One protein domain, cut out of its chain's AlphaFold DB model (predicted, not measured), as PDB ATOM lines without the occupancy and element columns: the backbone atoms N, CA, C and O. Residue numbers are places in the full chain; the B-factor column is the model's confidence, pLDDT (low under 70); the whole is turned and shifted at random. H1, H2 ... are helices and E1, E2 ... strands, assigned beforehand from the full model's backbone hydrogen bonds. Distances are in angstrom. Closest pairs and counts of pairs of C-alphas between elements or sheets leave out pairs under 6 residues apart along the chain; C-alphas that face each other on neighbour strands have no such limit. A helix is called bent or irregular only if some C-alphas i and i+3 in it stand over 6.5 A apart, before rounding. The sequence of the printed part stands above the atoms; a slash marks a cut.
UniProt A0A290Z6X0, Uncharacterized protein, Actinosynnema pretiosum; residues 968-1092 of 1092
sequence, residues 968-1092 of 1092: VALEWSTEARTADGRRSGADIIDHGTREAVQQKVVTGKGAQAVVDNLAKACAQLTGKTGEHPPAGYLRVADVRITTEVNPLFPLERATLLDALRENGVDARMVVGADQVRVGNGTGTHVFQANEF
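Overview. This is residues 968 to 1092 of the 1092 residues of an uncharacterized protein of Actinosynnema pretiosum (UniProt A0A290Z6X0). A strongly twisted sheet of six strands makes an elongated wall, with the long helix H1 lying along one face over the inner strands E3 and E4. The bent hairpin of E1 and E2 lies at one end of the long axis, and the shorter helix H2 lies at the other end, beside E5 and E6. The printed part has 125 residues, with two named helices and six named strands in the order E1 E2 E3 H1 E4 H2 E5 E6; the class is mixed, helices and strands. The sheet is mixed and runs E1 E2 E3 E4 E5 E6, with E3, E4 and E5 parallel and the other neighbours antiparallel. The whole is compact, with a radius of gyration of the C-alphas of 14.2 A, and spans 42 by 25 by 22 A.

Along the chain. E1, residues 968 to 977, begins with C-alpha 968 at (312.547, 460.029, 423.137), bends by 123 degrees at residue 971 and measures 14.1 A. E2, residues 983 to 990, bends by 108 degrees at residue 987 and measures 15.0 A. E3, residues 995 to 1002, measures 21.3 A. H1, residues 1007 to 1021, begins with C-alpha 1007 at (334.279, 444.310, 439.377) and measures 21.5 A. E4, residues 1034 to 1041, measures 22.0 A. H2, residues 1053 to 1062, measures 14.3 A. E5, residues 1075 to 1080, measures 16.4 A. E6, residues 1083 to 1088, measures 16.6 A and ends with C-alpha 1088 at (323.002, 439.293, 424.123).

Arrangement. E1, E2 and E3 form a meander, each strand the antiparallel neighbour of the one before; N 969 and O 989 are 2.8 A apart, N 997 and O 988 2.8 A. E3 and E4 are parallel at 17 degrees, with N 996 and O 1034 2.8 A apart. E4 and E5 are parallel at 18 degrees, with N 1039 and O 1077 2.8 A apart. The hairpin E5 and E6 has N 1078 and O 1085 2.8 A apart. E3, H1, E4 and E4, H2, E5 are strand-helix-strand units, two parallel neighbour strands with a helix between, each with a right-handed crossover. H1 is on the sheet at a height of 8.3 A, along the strands at 24 degrees to E4 on the local plane; the closest C-alphas of H1 and E4 are those of Ala 1017 and Ala 1037, 5.5 A apart. H2 is on the sheet at a height of 9.0 A; its closest C-alpha pair with E6 is Arg 1053 and His 1085, 5.7 A. H1 and H2 are close but not clearly touching, about perpendicular at 89 degrees, with the C-alphas of Val 1011 and Leu 1060 closest at 7.2 A. In H1 and H2 every O i to N i+4 pair is within hydrogen-bond range.

Size, cuts and confidence. The C-alphas farthest apart are those of Gly 981 and Val 1045, at 43.9 A. The printed part has no cut and ends at Phe 1092, the chain's last residue. The links H1 to E4, E4 to H2 and H2 to E5 are long. The mean pLDDT of the printed part is 96.2, and no printed residue is under 70.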
ATOM      1  N   VAL A 968     312.064 460.619 421.882       98.31
ATOM      2  CA  VAL A 968     312.547 460.029 423.137       98.31
ATOM      3  C   VAL A 968     311.664 460.435 424.315       98.31
ATOM      4  O   VAL A 968     311.081 461.517 424.309       98.31
ATOM      5  N   ALA A 969     311.610 459.603 425.350       97.88
ATOM      6  CA  ALA A 969     310.969 459.921 426.619       97.88
ATOM      7  C   ALA A 969     311.931 459.683 427.786       97.88
ATOM      8  O   ALA A 969     312.735 458.747 427.768       97.88
ATOM      9  N   LEU A 970     311.838 460.549 428.793       97.31
ATOM     10  CA  LEU A 970     312.674 460.527 429.989       97.31
ATOM     11  C   LEU A 970     311.912 459.867 431.142       97.31
ATOM     12  O   LEU A 970     310.839 460.351 431.501       97.31
ATOM     13  N   GLU A 971     312.448 458.787 431.716       96.06
ATOM     14  CA  GLU A 971     311.878 457.981 432.820       96.06
ATOM     15  C   GLU A 971     310.562 457.242 432.523       96.06
ATOM     16  O   GLU A 971     310.353 456.116 432.974       96.06
ATOM     17  N   TRP A 972     309.647 457.846 431.769       95.62
ATOM     18  CA  TRP A 972     308.352 457.272 431.431       95.62
ATOM     19  C   TRP A 972     307.829 457.795 430.099       95.62
ATOM     20  O   TRP A 972     308.121 458.918 429.701       95.62
ATOM     21  N   SER A 973     306.975 456.999 429.454       95.88
ATOM     22  CA  SER A 973     306.291 457.371 428.209       95.88
ATOM     23  C   SER A 973     304.784 457.530 428.435       95.88
ATOM     24  O   SER A 973     304.154 456.791 429.202       95.88
ATOM     25  N   THR A 974     304.193 458.539 427.801       93.44
ATOM     26  CA  THR A 974     302.741 458.765 427.719       93.44
ATOM     27  C   THR A 974     302.094 458.039 426.546       93.44
ATOM     28  O   THR A 974     300.915 457.702 426.660       93.44
ATOM     29  N   GLU A 975     302.838 457.749 425.484       93.31
ATOM     30  CA  GLU A 975     302.394 457.057 424.274       93.31
ATOM     31  C   GLU A 975     302.614 455.547 424.381       93.31
ATOM     32  O   GLU A 975     301.701 454.758 424.123       93.31
ATOM     33  N   ALA A 976     303.808 455.129 424.805       94.38
ATOM     34  CA  ALA A 976     304.126 453.722 424.955       94.38
ATOM     35  C   ALA A 976     303.475 453.145 426.225       94.38
ATOM     36  O   ALA A 976     303.279 453.812 427.252       94.38
ATOM     37  N   ARG A 977     303.056 451.886 426.116       95.75
ATOM     38  CA  ARG A 977     302.340 451.152 427.157       95.75
ATOM     39  C   ARG A 977     302.987 449.799 427.357       95.75
ATOM     40  O   ARG A 977     303.544 449.212 426.430       95.75
ATOM     41  N   THR A 978     302.902 449.305 428.576       94.69
ATOM     42  CA  THR A 978     303.227 447.919 428.916       94.69
ATOM     43  C   THR A 978     302.211 446.964 428.277       94.69
ATOM     44  O   THR A 978     301.171 447.390 427.769       94.69
ATOM     45  N   ALA A 979     302.481 445.655 428.306       93.12
ATOM     46  CA  ALA A 979     301.590 444.662 427.691       93.12
ATOM     47  C   ALA A 979     300.183 444.637 428.322       93.12
ATOM     48  O   ALA A 979     299.212 444.295 427.657       93.12
ATOM     49  N   ASP A 980     300.074 445.040 429.589       92.69
ATOM     50  CA  ASP A 980     298.827 445.175 430.348       92.69
ATOM     51  C   ASP A 980     298.220 446.593 430.290       92.69
ATOM     52  O   ASP A 980     297.289 446.902 431.030       92.69
ATOM     53  N   GLY A 981     298.725 447.470 429.415       92.56
ATOM     54  CA  GLY A 981     298.157 448.800 429.177       92.56
ATOM     55  C   GLY A 981     298.483 449.852 430.244       92.56
ATOM     56  O   GLY A 981     297.951 450.962 430.179       92.56
ATOM     57  N   ARG A 982     299.358 449.549 431.210       92.88
ATOM     58  CA  ARG A 982     299.877 450.529 432.176       92.88
ATOM     59  C   ARG A 982     300.918 451.447 431.526       92.88
ATOM     60  O   ARG A 982     301.417 451.208 430.424       92.88
ATOM     61  N   ARG A 983     301.233 452.544 432.219       92.56
ATOM     62  CA  ARG A 983     302.316 453.455 431.834       92.56
ATOM     63  C   ARG A 983     303.643 452.700 431.868       92.56
ATOM     64  O   ARG A 983     303.926 452.024 432.854       92.56
ATOM     65  N   SER A 984     304.438 452.832 430.813       93.81
ATOM     66  CA  SER A 984     305.773 452.245 430.763       93.81
ATOM     67  C   SER A 984     306.849 453.211 431.254       93.81
ATOM     68  O   SER A 984     306.706 454.424 431.075       93.81
ATOM     69  N   GLY A 985     307.929 452.669 431.816       95.44
ATOM     70  CA  GLY A 985     309.080 453.413 432.322       95.44
ATOM     71  C   GLY A 985     310.408 452.677 432.150       95.44
ATOM     72  O   GLY A 985     310.449 451.447 432.153       95.44
ATOM     73  N   ALA A 986     311.450 453.473 431.946       97.06
ATOM     74  CA  ALA A 986     312.876 453.153 431.905       97.06
ATOM     75  C   ALA A 986     313.625 454.497 431.936       97.06
ATOM     76  O   ALA A 986     313.030 455.506 431.556       97.06
ATOM     77  N   ASP A 987     314.907 454.538 432.315       97.25
ATOM     78  CA  ASP A 987     315.676 455.800 432.337       97.25
ATOM     79  C   ASP A 987     315.574 456.560 430.995       97.25
ATOM     80  O   ASP A 987     315.349 457.773 430.984       97.25
ATOM     81  N   ILE A 988     315.657 455.833 429.871       98.19
ATOM     82  CA  ILE A 988     315.450 456.360 428.514       98.19
ATOM     83  C   ILE A 988     314.528 455.424 427.728       98.19
ATOM     84  O   ILE A 988     314.779 454.222 427.634       98.19
ATOM     85  N   ILE A 989     313.494 455.978 427.096       98.25
ATOM     86  CA  ILE A 989     312.670 455.275 426.104       98.25
ATOM     87  C   ILE A 989     312.926 455.925 424.746       98.25
ATOM     88  O   ILE A 989     312.580 457.083 424.531       98.25
ATOM     89  N   ASP A 990     313.543 455.192 423.829       98.25
ATOM     90  CA  ASP A 990     313.849 455.657 422.477       98.25
ATOM     91  C   ASP A 990     312.829 455.063 421.502       98.25
ATOM     92  O   ASP A 990     312.839 453.864 421.214       98.25
ATOM     93  N   HIS A 991     311.919 455.897 420.998       97.56
ATOM     94  CA  HIS A 991     310.867 455.456 420.084       97.56
ATOM     95  C   HIS A 991     311.386 455.174 418.674       97.56
ATOM     96  O   HIS A 991     310.760 454.403 417.946       97.56
ATOM     97  N   GLY A 992     312.513 455.781 418.282       95.62
ATOM     98  CA  GLY A 992     313.118 455.580 416.967       95.62
ATOM     99  C   GLY A 992     313.736 454.191 416.843       95.62
ATOM    100  O   GLY A 992     313.474 453.476 415.878       95.62
ATOM    101  N   THR A 993     314.511 453.782 417.850       97.06
ATOM    102  CA  THR A 993     315.133 452.445 417.902       97.06
ATOM    103  C   THR A 993     314.266 451.396 418.599       97.06
ATOM    104  O   THR A 993     314.568 450.206 418.527       97.06
ATOM    105  N   ARG A 994     313.159 451.817 419.227       97.69
ATOM    106  CA  ARG A 994     312.296 450.989 420.086       97.69
ATOM    107  C   ARG A 994     313.082 450.327 421.217       97.69
ATOM    108  O   ARG A 994     312.898 449.144 421.501       97.69
ATOM    109  N   GLU A 995     313.941 451.095 421.874       98.31
ATOM    110  CA  GLU A 995     314.732 450.656 423.026       98.31
ATOM    111  C   GLU A 995     314.155 451.215 424.330       98.31
ATOM    112  O   GLU A 995     313.751 452.376 424.399       98.31
ATOM    113  N   ALA A 996     314.143 450.393 425.376       98.12
ATOM    114  CA  ALA A 996     313.913 450.807 426.755       98.12
ATOM    115  C   ALA A 996     315.208 450.576 427.533       98.12
ATOM    116  O   ALA A 996     315.576 449.432 427.815       98.12
ATOM    117  N   VAL A 997     315.928 451.658 427.812       98.38
ATOM    118  CA  VAL A 997     317.281 451.627 428.366       98.38
ATOM    119  C   VAL A 997     317.231 451.949 429.852       98.38
ATOM    120  O   VAL A 997     316.768 453.019 430.242       98.38
ATOM    121  N   GLN A 998     317.750 451.039 430.674       98.00
ATOM    122  CA  GLN A 998     318.077 451.321 432.066       98.00
ATOM    123  C   GLN A 998     319.575 451.554 432.176       98.00
ATOM    124  O   GLN A 998     320.364 450.654 431.879       98.00
ATOM    125  N   GLN A 999     319.966 452.743 432.618       97.94
ATOM    126  CA  GLN A 999     321.356 453.161 432.621       97.94
ATOM    127  C   GLN A 999     321.913 453.206 434.047       97.94
ATOM    128  O   GLN A 999     321.270 453.675 434.989       97.94
ATOM    129  N   LYS A1000     323.144 452.723 434.226       97.31
ATOM    130  CA  LYS A1000     323.896 452.825 435.481       97.31
ATOM    131  C   LYS A1000     325.315 453.289 435.213       97.31
ATOM    132  O   LYS A1000     325.997 452.757 434.346       97.31
ATOM    133  N   VAL A1001     325.782 454.257 435.996       97.19
ATOM    134  CA  VAL A1001     327.177 454.708 435.974       97.19
ATOM    135  C   VAL A1001     327.901 454.126 437.182       97.19
ATOM    136  O   VAL A1001     327.467 454.291 438.320       97.19
ATOM    137  N   VAL A1002     329.008 453.434 436.933       96.44
ATOM    138  CA  VAL A1002     329.789 452.723 437.943       96.44
ATOM    139  C   VAL A1002     331.061 453.502 438.242       96.44
ATOM    140  O   VAL A1002     332.008 453.528 437.454       96.44
ATOM    141  N   THR A1003     331.093 454.098 439.431       94.31
ATOM    142  CA  THR A1003     332.267 454.777 440.001       94.31
ATOM    143  C   THR A1003     333.036 453.899 440.993       94.31
ATOM    144  O   THR A1003     334.117 454.272 441.449       94.31
ATOM    145  N   GLY A1004     332.492 452.726 441.339       93.06
ATOM    146  CA  GLY A1004     333.116 451.770 442.248       93.06
ATOM    147  C   GLY A1004     334.360 451.115 441.643       93.06
ATOM    148  O   GLY A1004     334.392 450.776 440.461       93.06
ATOM    149  N   LYS A1005     335.385 450.899 442.475       95.62
ATOM    150  CA  LYS A1005     336.702 450.393 442.045       95.62
ATOM    151  C   LYS A1005     336.746 448.883 441.765       95.62
ATOM    152  O   LYS A1005     337.722 448.409 441.204       95.62
ATOM    153  N   GLY A1006     335.743 448.117 442.190       96.19
ATOM    154  CA  GLY A1006     335.724 446.654 442.055       96.19
ATOM    155  C   GLY A1006     334.828 446.165 440.916       96.19
ATOM    156  O   GLY A1006     333.825 446.807 440.604       96.19
ATOM    157  N   ALA A1007     335.137 444.990 440.356       97.38
ATOM    158  CA  ALA A1007     334.279 444.310 439.377       97.38
ATOM    159  C   ALA A1007     332.861 444.072 439.928       97.38
ATOM    160  O   ALA A1007     331.882 444.303 439.226       97.38
ATOM    161  N   GLN A1008     332.742 443.738 441.220       97.31
ATOM    162  CA  GLN A1008     331.448 443.548 441.881       97.31
ATOM    163  C   GLN A1008     330.538 444.782 441.786       97.31
ATOM    164  O   GLN A1008     329.336 444.640 441.617       97.31
ATOM    165  N   ALA A1009     331.092 446.001 441.800       96.25
ATOM    166  CA  ALA A1009     330.283 447.209 441.639       96.25
ATOM    167  C   ALA A1009     329.617 447.280 440.252       96.25
ATOM    168  O   ALA A1009     328.531 447.843 440.126       96.25
ATOM    169  N   VAL A1010     330.249 446.710 439.220       97.56
ATOM    170  CA  VAL A1010     329.672 446.586 437.872       97.56
ATOM    171  C   VAL A1010     328.558 445.544 437.881       97.56
ATOM    172  O   VAL A1010     327.465 445.834 437.402       97.56
ATOM    173  N   VAL A1011     328.802 444.386 438.498       97.81
ATOM    174  CA  VAL A1011     327.817 443.301 438.638       97.81
ATOM    175  C   VAL A1011     326.574 443.764 439.398       97.81
ATOM    176  O   VAL A1011     325.459 443.573 438.921       97.81
ATOM    177  N   ASP A1012     326.740 444.448 440.530       97.12
ATOM    178  CA  ASP A1012     325.625 444.936 441.345       97.12
ATOM    179  C   ASP A1012     324.777 445.969 440.592       97.12
ATOM    180  O   ASP A1012     323.548 445.976 440.696       97.12
ATOM    181  N   ASN A1013     325.415 446.854 439.819       97.31
ATOM    182  CA  ASN A1013     324.704 447.828 438.991       97.31
ATOM    183  C   ASN A1013     324.004 447.165 437.802       97.31
ATOM    184  O   ASN A1013     322.863 447.518 437.510       97.31
ATOM    185  N   LEU A1014     324.634 446.174 437.167       98.00
ATOM    186  CA  LEU A1014     324.014 445.382 436.108       98.00
ATOM    187  C   LEU A1014     322.786 444.626 436.632       98.00
ATOM    188  O   LEU A1014     321.710 444.717 436.045       98.00
ATOM    189  N   ALA A1015     322.909 443.952 437.777       97.00
ATOM    190  CA  ALA A1015     321.810 443.246 438.422       97.00
ATOM    191  C   ALA A1015     320.646 444.191 438.755       97.00
ATOM    192  O   ALA A1015     319.489 443.854 438.501       97.00
ATOM    193  N   LYS A1016     320.937 445.397 439.268       96.50
ATOM    194  CA  LYS A1016     319.923 446.438 439.506       96.50
ATOM    195  C   LYS A1016     319.248 446.879 438.211       96.50
ATOM    196  O   LYS A1016     318.023 446.937 438.182       96.50
ATOM    197  N   ALA A1017     320.013 447.144 437.151       97.19
ATOM    198  CA  ALA A1017     319.464 447.560 435.863       97.19
ATOM    199  C   ALA A1017     318.528 446.490 435.271       97.19
ATOM    200  O   ALA A1017     317.385 446.780 434.923       97.19
ATOM    201  N   CYS A1018     318.969 445.229 435.254       96.94
ATOM    202  CA  CYS A1018     318.153 444.097 434.821       96.94
ATOM    203  C   CYS A1018     316.905 443.925 435.702       96.94
ATOM    204  O   CYS A1018     315.811 443.713 435.184       96.94
ATOM    205  N   ALA A1019     317.029 444.047 437.027       95.81
ATOM    206  CA  ALA A1019     315.889 443.941 437.935       95.81
ATOM    207  C   ALA A1019     314.848 445.046 437.699       95.81
ATOM    208  O   ALA A1019     313.653 444.739 437.693       95.81
ATOM    209  N   GLN A1020     315.267 446.291 437.448       95.31
ATOM    210  CA  GLN A1020     314.351 447.381 437.098       95.31
ATOM    211  C   GLN A1020     313.594 447.064 435.807       95.31
ATOM    212  O   GLN A1020     312.371 447.105 435.811       95.31
ATOM    213  N   LEU A1021     314.275 446.577 434.763       96.19
ATOM    214  CA  LEU A1021     313.637 446.196 433.492       96.19
ATOM    215  C   LEU A1021     312.663 445.004 433.593       96.19
ATOM    216  O   LEU A1021     311.874 444.771 432.676       96.19
ATOM    217  N   THR A1022     312.656 444.248 434.700       94.06
ATOM    218  CA  THR A1022     311.594 443.253 434.971       94.06
ATOM    219  C   THR A1022     310.311 443.864 435.541       94.06
ATOM    220  O   THR A1022     309.305 443.163 435.659       94.06
ATOM    221  N   GLY A1023     310.322 445.139 435.939       90.00
ATOM    222  CA  GLY A1023     309.211 445.778 436.638       90.00
ATOM    223  C   GLY A1023     309.167 445.552 438.145       90.00
ATOM    224  O   GLY A1023     308.254 446.052 438.800       90.00
ATOM    225  N   LYS A1024     310.135 444.835 438.732       88.00
ATOM    226  CA  LYS A1024     310.167 444.560 440.183       88.00
ATOM    227  C   LYS A1024     310.247 445.822 441.045       88.00
ATOM    228  O   LYS A1024     309.851 445.784 442.204       88.00
ATOM    229  N   THR A1025     310.744 446.924 440.488       85.38
ATOM    230  CA  THR A1025     310.867 448.226 441.161       85.38
ATOM    231  C   THR A1025     309.788 449.228 440.732       85.38
ATOM    232  O   THR A1025     309.866 450.392 441.106       85.38
ATOM    233  N   GLY A1026     308.794 448.801 439.944       84.44
ATOM    234  CA  GLY A1026     307.706 449.649 439.444       84.44
ATOM    235  C   GLY A1026     307.929 450.263 438.055       84.44
ATOM    236  O   GLY A1026     306.967 450.735 437.450       84.44
ATOM    237  N   GLU A1027     309.146 450.208 437.508       87.62
ATOM    238  CA  GLU A1027     309.464 450.644 436.140       87.62
ATOM    239  C   GLU A1027     309.237 449.490 435.156       87.62
ATOM    240  O   GLU A1027     310.007 448.539 435.107       87.62
ATOM    241  N   HIS A1028     308.150 449.523 434.387       92.88
ATOM    242  CA  HIS A1028     307.866 448.475 433.405       92.88
ATOM    243  C   HIS A1028     308.209 448.960 431.990       92.88
ATOM    244  O   HIS A1028     307.577 449.913 431.531       92.88
ATOM    245  N   PRO A1029     309.127 448.316 431.251       95.12
ATOM    246  CA  PRO A1029     309.439 448.739 429.891       95.12
ATOM    247  C   PRO A1029     308.215 448.585 428.963       95.12
ATOM    248  O   PRO A1029     307.352 447.730 429.205       95.12
ATOM    249  N   PRO A1030     308.098 449.400 427.900       96.81
ATOM    250  CA  PRO A1030     306.971 449.304 426.986       96.81
ATOM    251  C   PRO A1030     306.952 447.985 426.202       96.81
ATOM    252  O   PRO A1030     307.985 447.389 425.902       96.81
ATOM    253  N   ALA A1031     305.753 447.522 425.842       95.94
ATOM    254  CA  ALA A1031     305.573 446.268 425.121       95.94
ATOM    255  C   ALA A1031     306.216 446.315 423.727       95.94
ATOM    256  O   ALA A1031     305.981 447.232 422.937       95.94
ATOM    257  N   GLY A1032     307.005 445.286 423.404       96.19
ATOM    258  CA  GLY A1032     307.684 445.177 422.111       96.19
ATOM    259  C   GLY A1032     308.813 446.194 421.913       96.19
ATOM    260  O   GLY A1032     309.089 446.555 420.766       96.19
ATOM    261  N   TYR A1033     309.400 446.697 423.003       97.94
ATOM    262  CA  TYR A1033     310.662 447.440 423.002       97.94
ATOM    263  C   TYR A1033     311.786 446.502 423.449       97.94
ATOM    264  O   TYR A1033     311.569 445.636 424.296       97.94
ATOM    265  N   LEU A1034     312.979 446.681 422.882       97.94
ATOM    266  CA  LEU A1034     314.187 445.979 423.305       97.94
ATOM    267  C   LEU A1034     314.608 446.498 424.685       97.94
ATOM    268  O   LEU A1034     314.861 447.692 424.841       97.94
ATOM    269  N   ARG A1035     314.692 445.616 425.682       98.00
ATOM    270  CA  ARG A1035     315.108 445.966 427.047       98.00
ATOM    271  C   ARG A1035     316.629 445.969 427.123       98.00
ATOM    272  O   ARG A1035     317.257 444.922 426.957       98.00
ATOM    273  N   VAL A1036     317.217 447.131 427.377       98.44
ATOM    274  CA  VAL A1036     318.669 447.329 427.361       98.44
ATOM    275  C   VAL A1036     319.158 447.716 428.752       98.44
ATOM    276  O   VAL A1036     318.819 448.785 429.250       98.44
ATOM    277  N   ALA A1037     319.992 446.881 429.370       98.25
ATOM    278  CA  ALA A1037     320.740 447.267 430.566       98.25
ATOM    279  C   ALA A1037     322.079 447.893 430.141       98.25
ATOM    280  O   ALA A1037     322.947 447.176 429.648       98.25
ATOM    281  N   ASP A1038     322.245 449.210 430.298       98.44
ATOM    282  CA  ASP A1038     323.466 449.953 429.941       98.44
ATOM    283  C   ASP A1038     324.277 450.313 431.194       98.44
ATOM    284  O   ASP A1038     323.845 451.098 432.038       98.44
ATOM    285  N   VAL A1039     325.469 449.739 431.331       98.25
ATOM    286  CA  VAL A1039     326.371 449.949 432.464       98.25
ATOM    287  C   VAL A1039     327.634 450.656 431.987       98.25
ATOM    288  O   VAL A1039     328.405 450.113 431.205       98.25
ATOM    289  N   ARG A1040     327.896 451.862 432.490       98.00
ATOM    290  CA  ARG A1040     329.053 452.679 432.099       98.00
ATOM    291  C   ARG A1040     330.065 452.770 433.230       98.00
ATOM    292  O   ARG A1040     329.791 453.357 434.273       98.00
ATOM    293  N   ILE A1041     331.244 452.204 433.026       97.38
ATOM    294  CA  ILE A1041     332.363 452.223 433.963       97.38
ATOM    295  C   ILE A1041     333.160 453.501 433.720       97.38
ATOM    296  O   ILE A1041     333.777 453.660 432.672       97.38
ATOM    297  N   THR A1042     333.167 454.417 434.688       95.12
ATOM    298  CA  THR A1042     333.862 455.713 434.545       95.12
ATOM    299  C   THR A1042     335.180 455.782 435.302       95.12
ATOM    300  O   THR A1042     335.875 456.789 435.228       95.12
ATOM    301  N   THR A1043     335.513 454.759 436.089       94.12
ATOM    302  CA  THR A1043     336.721 454.757 436.915       94.12
ATOM    303  C   THR A1043     337.788 453.841 436.325       94.12
ATOM    304  O   THR A1043     337.591 452.631 436.220       94.12
ATOM    305  N   GLU A1044     338.936 454.422 435.968       96.06
ATOM    306  CA  GLU A1044     340.057 453.706 435.338       96.06
ATOM    307  C   GLU A1044     340.649 452.605 436.226       96.06
ATOM    308  O   GLU A1044     341.252 451.656 435.737       96.06
ATOM    309  N   VAL A1045     340.454 452.710 437.545       96.31
ATOM    310  CA  VAL A1045     340.931 451.714 438.514       96.31
ATOM    311  C   VAL A1045     340.047 450.469 438.588       96.31
ATOM    312  O   VAL A1045     340.419 449.514 439.267       96.31
ATOM    313  N   ASN A1046     338.871 450.463 437.946       97.62
ATOM    314  CA  ASN A1046     338.045 449.264 437.892       97.62
ATOM    315  C   ASN A1046     338.726 448.219 436.992       97.62
ATOM    316  O   ASN A1046     339.062 448.546 435.855       97.62
ATOM    317  N   PRO A1047     338.900 446.959 437.433       97.50
ATOM    318  CA  PRO A1047     339.585 445.940 436.635       97.50
ATOM    319  C   PRO A1047     338.877 445.621 435.311       97.50
ATOM    320  O   PRO A1047     339.515 445.110 434.398       97.50
ATOM    321  N   LEU A1048     337.583 445.942 435.185       98.12
ATOM    322  CA  LEU A1048     336.818 445.779 433.948       98.12
ATOM    323  C   LEU A1048     336.946 446.983 432.996       98.12
ATOM    324  O   LEU A1048     336.476 446.918 431.860       98.12
ATOM    325  N   PHE A1049     337.570 448.084 433.434       98.12
ATOM    326  CA  PHE A1049     337.701 449.305 432.640       98.12
ATOM    327  C   PHE A1049     338.539 449.129 431.359       98.12
ATOM    328  O   PHE A1049     338.068 449.559 430.309       98.12
ATOM    329  N   PRO A1050     339.731 448.500 431.383       97.75
ATOM    330  CA  PRO A1050     340.581 448.385 430.197       97.75
ATOM    331  C   PRO A1050     340.316 447.113 429.372       97.75
ATOM    332  O   PRO A1050     341.110 446.784 428.495       97.75
ATOM    333  N   LEU A1051     339.267 446.342 429.681       97.88
ATOM    334  CA  LEU A1051     339.038 445.050 429.033       97.88
ATOM    335  C   LEU A1051     338.350 445.213 427.676       97.88
ATOM    336  O   LEU A1051     337.387 445.964 427.535       97.88
ATOM    337  N   GLU A1052     338.820 444.456 426.691       97.81
ATOM    338  CA  GLU A1052     338.147 444.279 425.403       97.81
ATOM    339  C   GLU A1052     336.943 443.338 425.529       97.81
ATOM    340  O   GLU A1052     336.864 442.538 426.463       97.81
ATOM    341  N   ARG A1053     336.027 443.378 424.552       97.88
ATOM    342  CA  ARG A1053     334.736 442.662 424.582       97.88
ATOM    343  C   ARG A1053     334.813 441.213 425.080       97.88
ATOM    344  O   ARG A1053     334.018 440.826 425.932       97.88
ATOM    345  N   ALA A1054     335.716 440.405 424.518       97.31
ATOM    346  CA  ALA A1054     335.807 438.975 424.828       97.31
ATOM    347  C   ALA A1054     336.246 438.737 426.282       97.31
ATOM    348  O   ALA A1054     335.568 438.035 427.024       97.31
ATOM    349  N   THR A1055     337.324 439.399 426.713       97.81
ATOM    350  CA  THR A1055     337.833 439.308 428.090       97.81
ATOM    351  C   THR A1055     336.860 439.915 429.098       97.81
ATOM    352  O   THR A1055     336.750 439.429 430.219       97.81
ATOM    353  N   LEU A1056     336.118 440.952 428.703       97.88
ATOM    354  CA  LEU A1056     335.071 441.546 429.524       97.88
ATOM    355  C   LEU A1056     333.910 440.569 429.761       97.88
ATOM    356  O   LEU A1056     333.442 440.468 430.892       97.88
ATOM    357  N   LEU A1057     333.470 439.832 428.733       98.19
ATOM    358  CA  LEU A1057     332.422 438.815 428.876       98.19
ATOM    359  C   LEU A1057     332.836 437.714 429.859       98.19
ATOM    360  O   LEU A1057     332.068 437.379 430.760       98.19
ATOM    361  N   ASP A1058     334.049 437.182 429.703       97.69
ATOM    362  CA  ASP A1058     334.568 436.136 430.589       97.69
ATOM    363  C   ASP A1058     334.691 436.649 432.028       97.69
ATOM    364  O   ASP A1058     334.204 436.003 432.955       97.69
ATOM    365  N   ALA A1059     335.211 437.866 432.217       97.44
ATOM    366  CA  ALA A1059     335.305 438.478 433.536       97.44
ATOM    367  C   ALA A1059     333.925 438.712 434.182       97.44
ATOM    368  O   ALA A1059     333.764 438.484 435.380       97.44
ATOM    369  N   LEU A1060     332.905 439.135 433.426       98.06
ATOM    370  CA  LEU A1060     331.542 439.286 433.956       98.06
ATOM    371  C   LEU A1060     330.965 437.937 434.415       98.06
ATOM    372  O   LEU A1060     330.405 437.861 435.510       98.06
ATOM    373  N   ARG A1061     331.160 436.867 433.633       97.94
ATOM    374  CA  ARG A1061     330.735 435.506 434.003       97.94
ATOM    375  C   ARG A1061     331.454 434.998 435.252       97.94
ATOM    376  O   ARG A1061     330.812 434.480 436.162       97.94
ATOM    377  N   GLU A1062     332.769 435.195 435.333       97.56
ATOM    378  CA  GLU A1062     333.575 434.832 436.507       97.56
ATOM    379  C   GLU A1062     333.134 435.571 437.778       97.56
ATOM    380  O   GLU A1062     333.220 435.020 438.874       97.56
ATOM    381  N   ASN A1063     332.608 436.793 437.639       97.06
ATOM    382  CA  ASN A1063     332.051 437.581 438.742       97.06
ATOM    383  C   ASN A1063     330.544 437.327 438.974       97.06
ATOM    384  O   ASN A1063     329.891 438.085 439.689       97.06
ATOM    385  N   GLY A1064     329.985 436.251 438.408       96.00
ATOM    386  CA  GLY A1064     328.637 435.774 438.721       96.00
ATOM    387  C   GLY A1064     327.508 436.382 437.887       96.00
ATOM    388  O   GLY A1064     326.347 436.241 438.267       96.00
ATOM    389  N   VAL A1065     327.812 437.044 436.765       97.56
ATOM    390  CA  VAL A1065     326.787 437.428 435.782       97.56
ATOM    391  C   VAL A1065     326.431 436.204 434.940       97.56
ATOM    392  O   VAL A1065     327.230 435.755 434.120       97.56
ATOM    393  N   ASP A1066     325.229 435.674 435.142       97.06
ATOM    394  CA  ASP A1066     324.694 434.517 434.421       97.06
ATOM    395  C   ASP A1066     323.353 434.839 433.737       97.06
ATOM    396  O   ASP A1066     322.749 435.899 433.955       97.06
ATOM    397  N   ALA A1067     322.848 433.891 432.940       96.00
ATOM    398  CA  ALA A1067     321.541 433.984 432.288       96.00
ATOM    399  C   ALA A1067     320.385 434.368 433.237       96.00
ATOM    400  O   ALA A1067     319.416 434.989 432.801       96.00
ATOM    401  N   ARG A1068     320.447 434.007 434.531       95.62
ATOM    402  CA  ARG A1068     319.380 434.295 435.509       95.62
ATOM    403  C   ARG A1068     319.410 435.752 435.954       95.62
ATOM    404  O   ARG A1068     318.348 436.342 436.156       95.62
ATOM    405  N   MET A1069     320.600 436.331 436.098       96.31
ATOM    406  CA  MET A1069     320.771 437.742 436.441       96.31
ATOM    407  C   MET A1069     320.232 438.660 435.338       96.31
ATOM    408  O   MET A1069     319.608 439.681 435.634       96.31
ATOM    409  N   VAL A1070     320.430 438.288 434.069       96.88
ATOM    410  CA  VAL A1070     320.078 439.129 432.913       96.88
ATOM    411  C   VAL A1070     318.660 438.915 432.370       96.88
ATOM    412  O   VAL A1070     318.301 439.555 431.394       96.88
ATOM    413  N   VAL A1071     317.798 438.113 433.017       93.50
ATOM    414  CA  VAL A1071     316.408 437.812 432.567       93.50
ATOM    415  C   VAL A1071     315.560 439.063 432.257       93.50
ATOM    416  O   VAL A1071     314.621 439.023 431.454       93.50
ATOM    417  N   GLY A1072     315.862 440.191 432.902       91.25
ATOM    418  CA  GLY A1072     315.178 441.463 432.672       91.25
ATOM    419  C   GLY A1072     315.602 442.228 431.424       91.25
ATOM    420  O   GLY A1072     314.857 443.104 430.997       91.25
ATOM    421  N   ALA A1073     316.743 441.892 430.831       97.19
ATOM    422  CA  ALA A1073     317.305 442.574 429.679       97.19
ATOM    423  C   ALA A1073     317.375 441.622 428.481       97.19
ATOM    424  O   ALA A1073     317.758 440.464 428.605       97.19
ATOM    425  N   ASP A1074     317.021 442.124 427.305       97.56
ATOM    426  CA  ASP A1074     317.257 441.422 426.043       97.56
ATOM    427  C   ASP A1074     318.714 441.632 425.591       97.56
ATOM    428  O   ASP A1074     319.323 440.760 424.971       97.56
ATOM    429  N   GLN A1075     319.285 442.785 425.960       98.06
ATOM    430  CA  GLN A1075     320.640 443.200 425.624       98.06
ATOM    431  C   GLN A1075     321.328 443.864 426.825       98.06
ATOM    432  O   GLN A1075     320.741 444.696 427.516       98.06
ATOM    433  N   VAL A1076     322.604 443.547 427.033       98.31
ATOM    434  CA  VAL A1076     323.479 444.211 428.003       98.31
ATOM    435  C   VAL A1076     324.511 445.042 427.248       98.31
ATOM    436  O   VAL A1076     325.184 444.540 426.348       98.31
ATOM    437  N   ARG A1077     324.643 446.321 427.602       98.56
ATOM    438  CA  ARG A1077     325.683 447.225 427.104       98.56
ATOM    439  C   ARG A1077     326.626 447.555 428.248       98.56
ATOM    440  O   ARG A1077     326.172 447.893 429.336       98.56
ATOM    441  N   VAL A1078     327.928 447.440 428.011       98.19
ATOM    442  CA  VAL A1078     328.948 447.834 428.984       98.19
ATOM    443  C   VAL A1078     329.907 448.821 428.333       98.19
ATOM    444  O   VAL A1078     330.706 448.442 427.478       98.19
ATOM    445  N   GLY A1079     329.803 450.091 428.720       97.50
ATOM    446  CA  GLY A1079     330.742 451.146 428.339       97.50
ATOM    447  C   GLY A1079     331.944 451.170 429.279       97.50
ATOM    448  O   GLY A1079     331.764 451.239 430.493       97.50
ATOM    449  N   ASN A1080     333.162 451.123 428.752       97.81
ATOM    450  CA  ASN A1080     334.401 451.178 429.526       97.81
ATOM    451  C   ASN A1080     335.511 451.938 428.762       97.81
ATOM    452  O   ASN A1080     335.228 452.653 427.802       97.81
ATOM    453  N   GLY A1081     336.770 451.812 429.191       94.44
ATOM    454  CA  GLY A1081     337.915 452.516 428.605       94.44
ATOM    455  C   GLY A1081     338.283 452.107 427.178       94.44
ATOM    456  O   GLY A1081     339.044 452.826 426.536       94.44
ATOM    457  N   THR A1082     337.759 450.987 426.672       96.19
ATOM    458  CA  THR A1082     338.028 450.490 425.308       96.19
ATOM    459  C   THR A1082     336.850 450.702 424.353       96.19
ATOM    460  O   THR A1082     337.022 450.628 423.138       96.19
ATOM    461  N   GLY A1083     335.656 451.019 424.865       96.06
ATOM    462  CA  GLY A1083     334.478 451.322 424.052       96.06
ATOM    463  C   GLY A1083     333.165 450.918 424.717       96.06
ATOM    464  O   GLY A1083     333.095 450.719 425.926       96.06
ATOM    465  N   THR A1084     332.096 450.814 423.923       97.69
ATOM    466  CA  THR A1084     330.811 450.246 424.367       97.69
ATOM    467  C   THR A1084     330.649 448.847 423.795       97.69
ATOM    468  O   THR A1084     330.534 448.672 422.582       97.69
ATOM    469  N   HIS A1085     330.615 447.855 424.677       98.00
ATOM    470  CA  HIS A1085     330.515 446.443 424.325       98.00
ATOM    471  C   HIS A1085     329.080 445.961 424.479       98.00
ATOM    472  O   HIS A1085     328.426 446.241 425.481       98.00
ATOM    473  N   VAL A1086     328.588 445.234 423.482       98.25
ATOM    474  CA  VAL A1086     327.210 444.742 423.431       98.25
ATOM    475  C   VAL A1086     327.195 443.227 423.604       98.25
ATOM    476  O   VAL A1086     327.878 442.517 422.856       98.25
ATOM    477  N   PHE A1087     326.376 442.750 424.537       98.00
ATOM    478  CA  PHE A1087     326.149 441.338 424.827       98.00
ATOM    479  C   PHE A1087     324.659 441.005 424.731       98.00
ATOM    480  O   PHE A1087     323.806 441.769 425.188       98.00
ATOM    481  N   GLN A1088     324.342 439.867 424.133       97.31
ATOM    482  CA  GLN A1088     323.002 439.293 424.123       97.31
ATOM    483  C   GLN A1088     322.775 438.483 425.403       97.31
ATOM    484  O   GLN A1088     323.715 437.920 425.961       97.31
ATOM    485  N   ALA A1089     321.526 438.381 425.864       93.19
ATOM    486  CA  ALA A1089     321.214 437.649 427.096       93.19
ATOM    487  C   ALA A1089     321.669 436.173 427.073       93.19
ATOM    488  O   ALA A1089     322.010 435.626 428.114       93.19
ATOM    489  N   ASN A1090     321.721 435.538 425.894       94.69
ATOM    490  CA  ASN A1090     322.189 434.157 425.715       94.69
ATOM    491  C   ASN A1090     323.723 434.004 425.695       94.69
ATOM    492  O   ASN A1090     324.219 432.888 425.551       94.69
ATOM    493  N   GLU A1091     324.472 435.106 425.782       96.75
ATOM    494  CA  GLU A1091     325.918 435.085 425.995       96.75
ATOM    495  C   GLU A1091     326.276 434.958 427.487       96.75
ATOM    496  O   GLU A1091     327.448 434.772 427.793       96.75
ATOM    497  N   PHE A1092     325.327 435.009 428.423       95.31
ATOM    498  CA  PHE A1092     325.538 434.701 429.848       95.31
ATOM    499  C   PHE A1092     324.852 433.383 430.212       95.31
ATOM    500  O   PHE A1092     325.263 432.767 431.222       95.31
TER     501      PHE A1092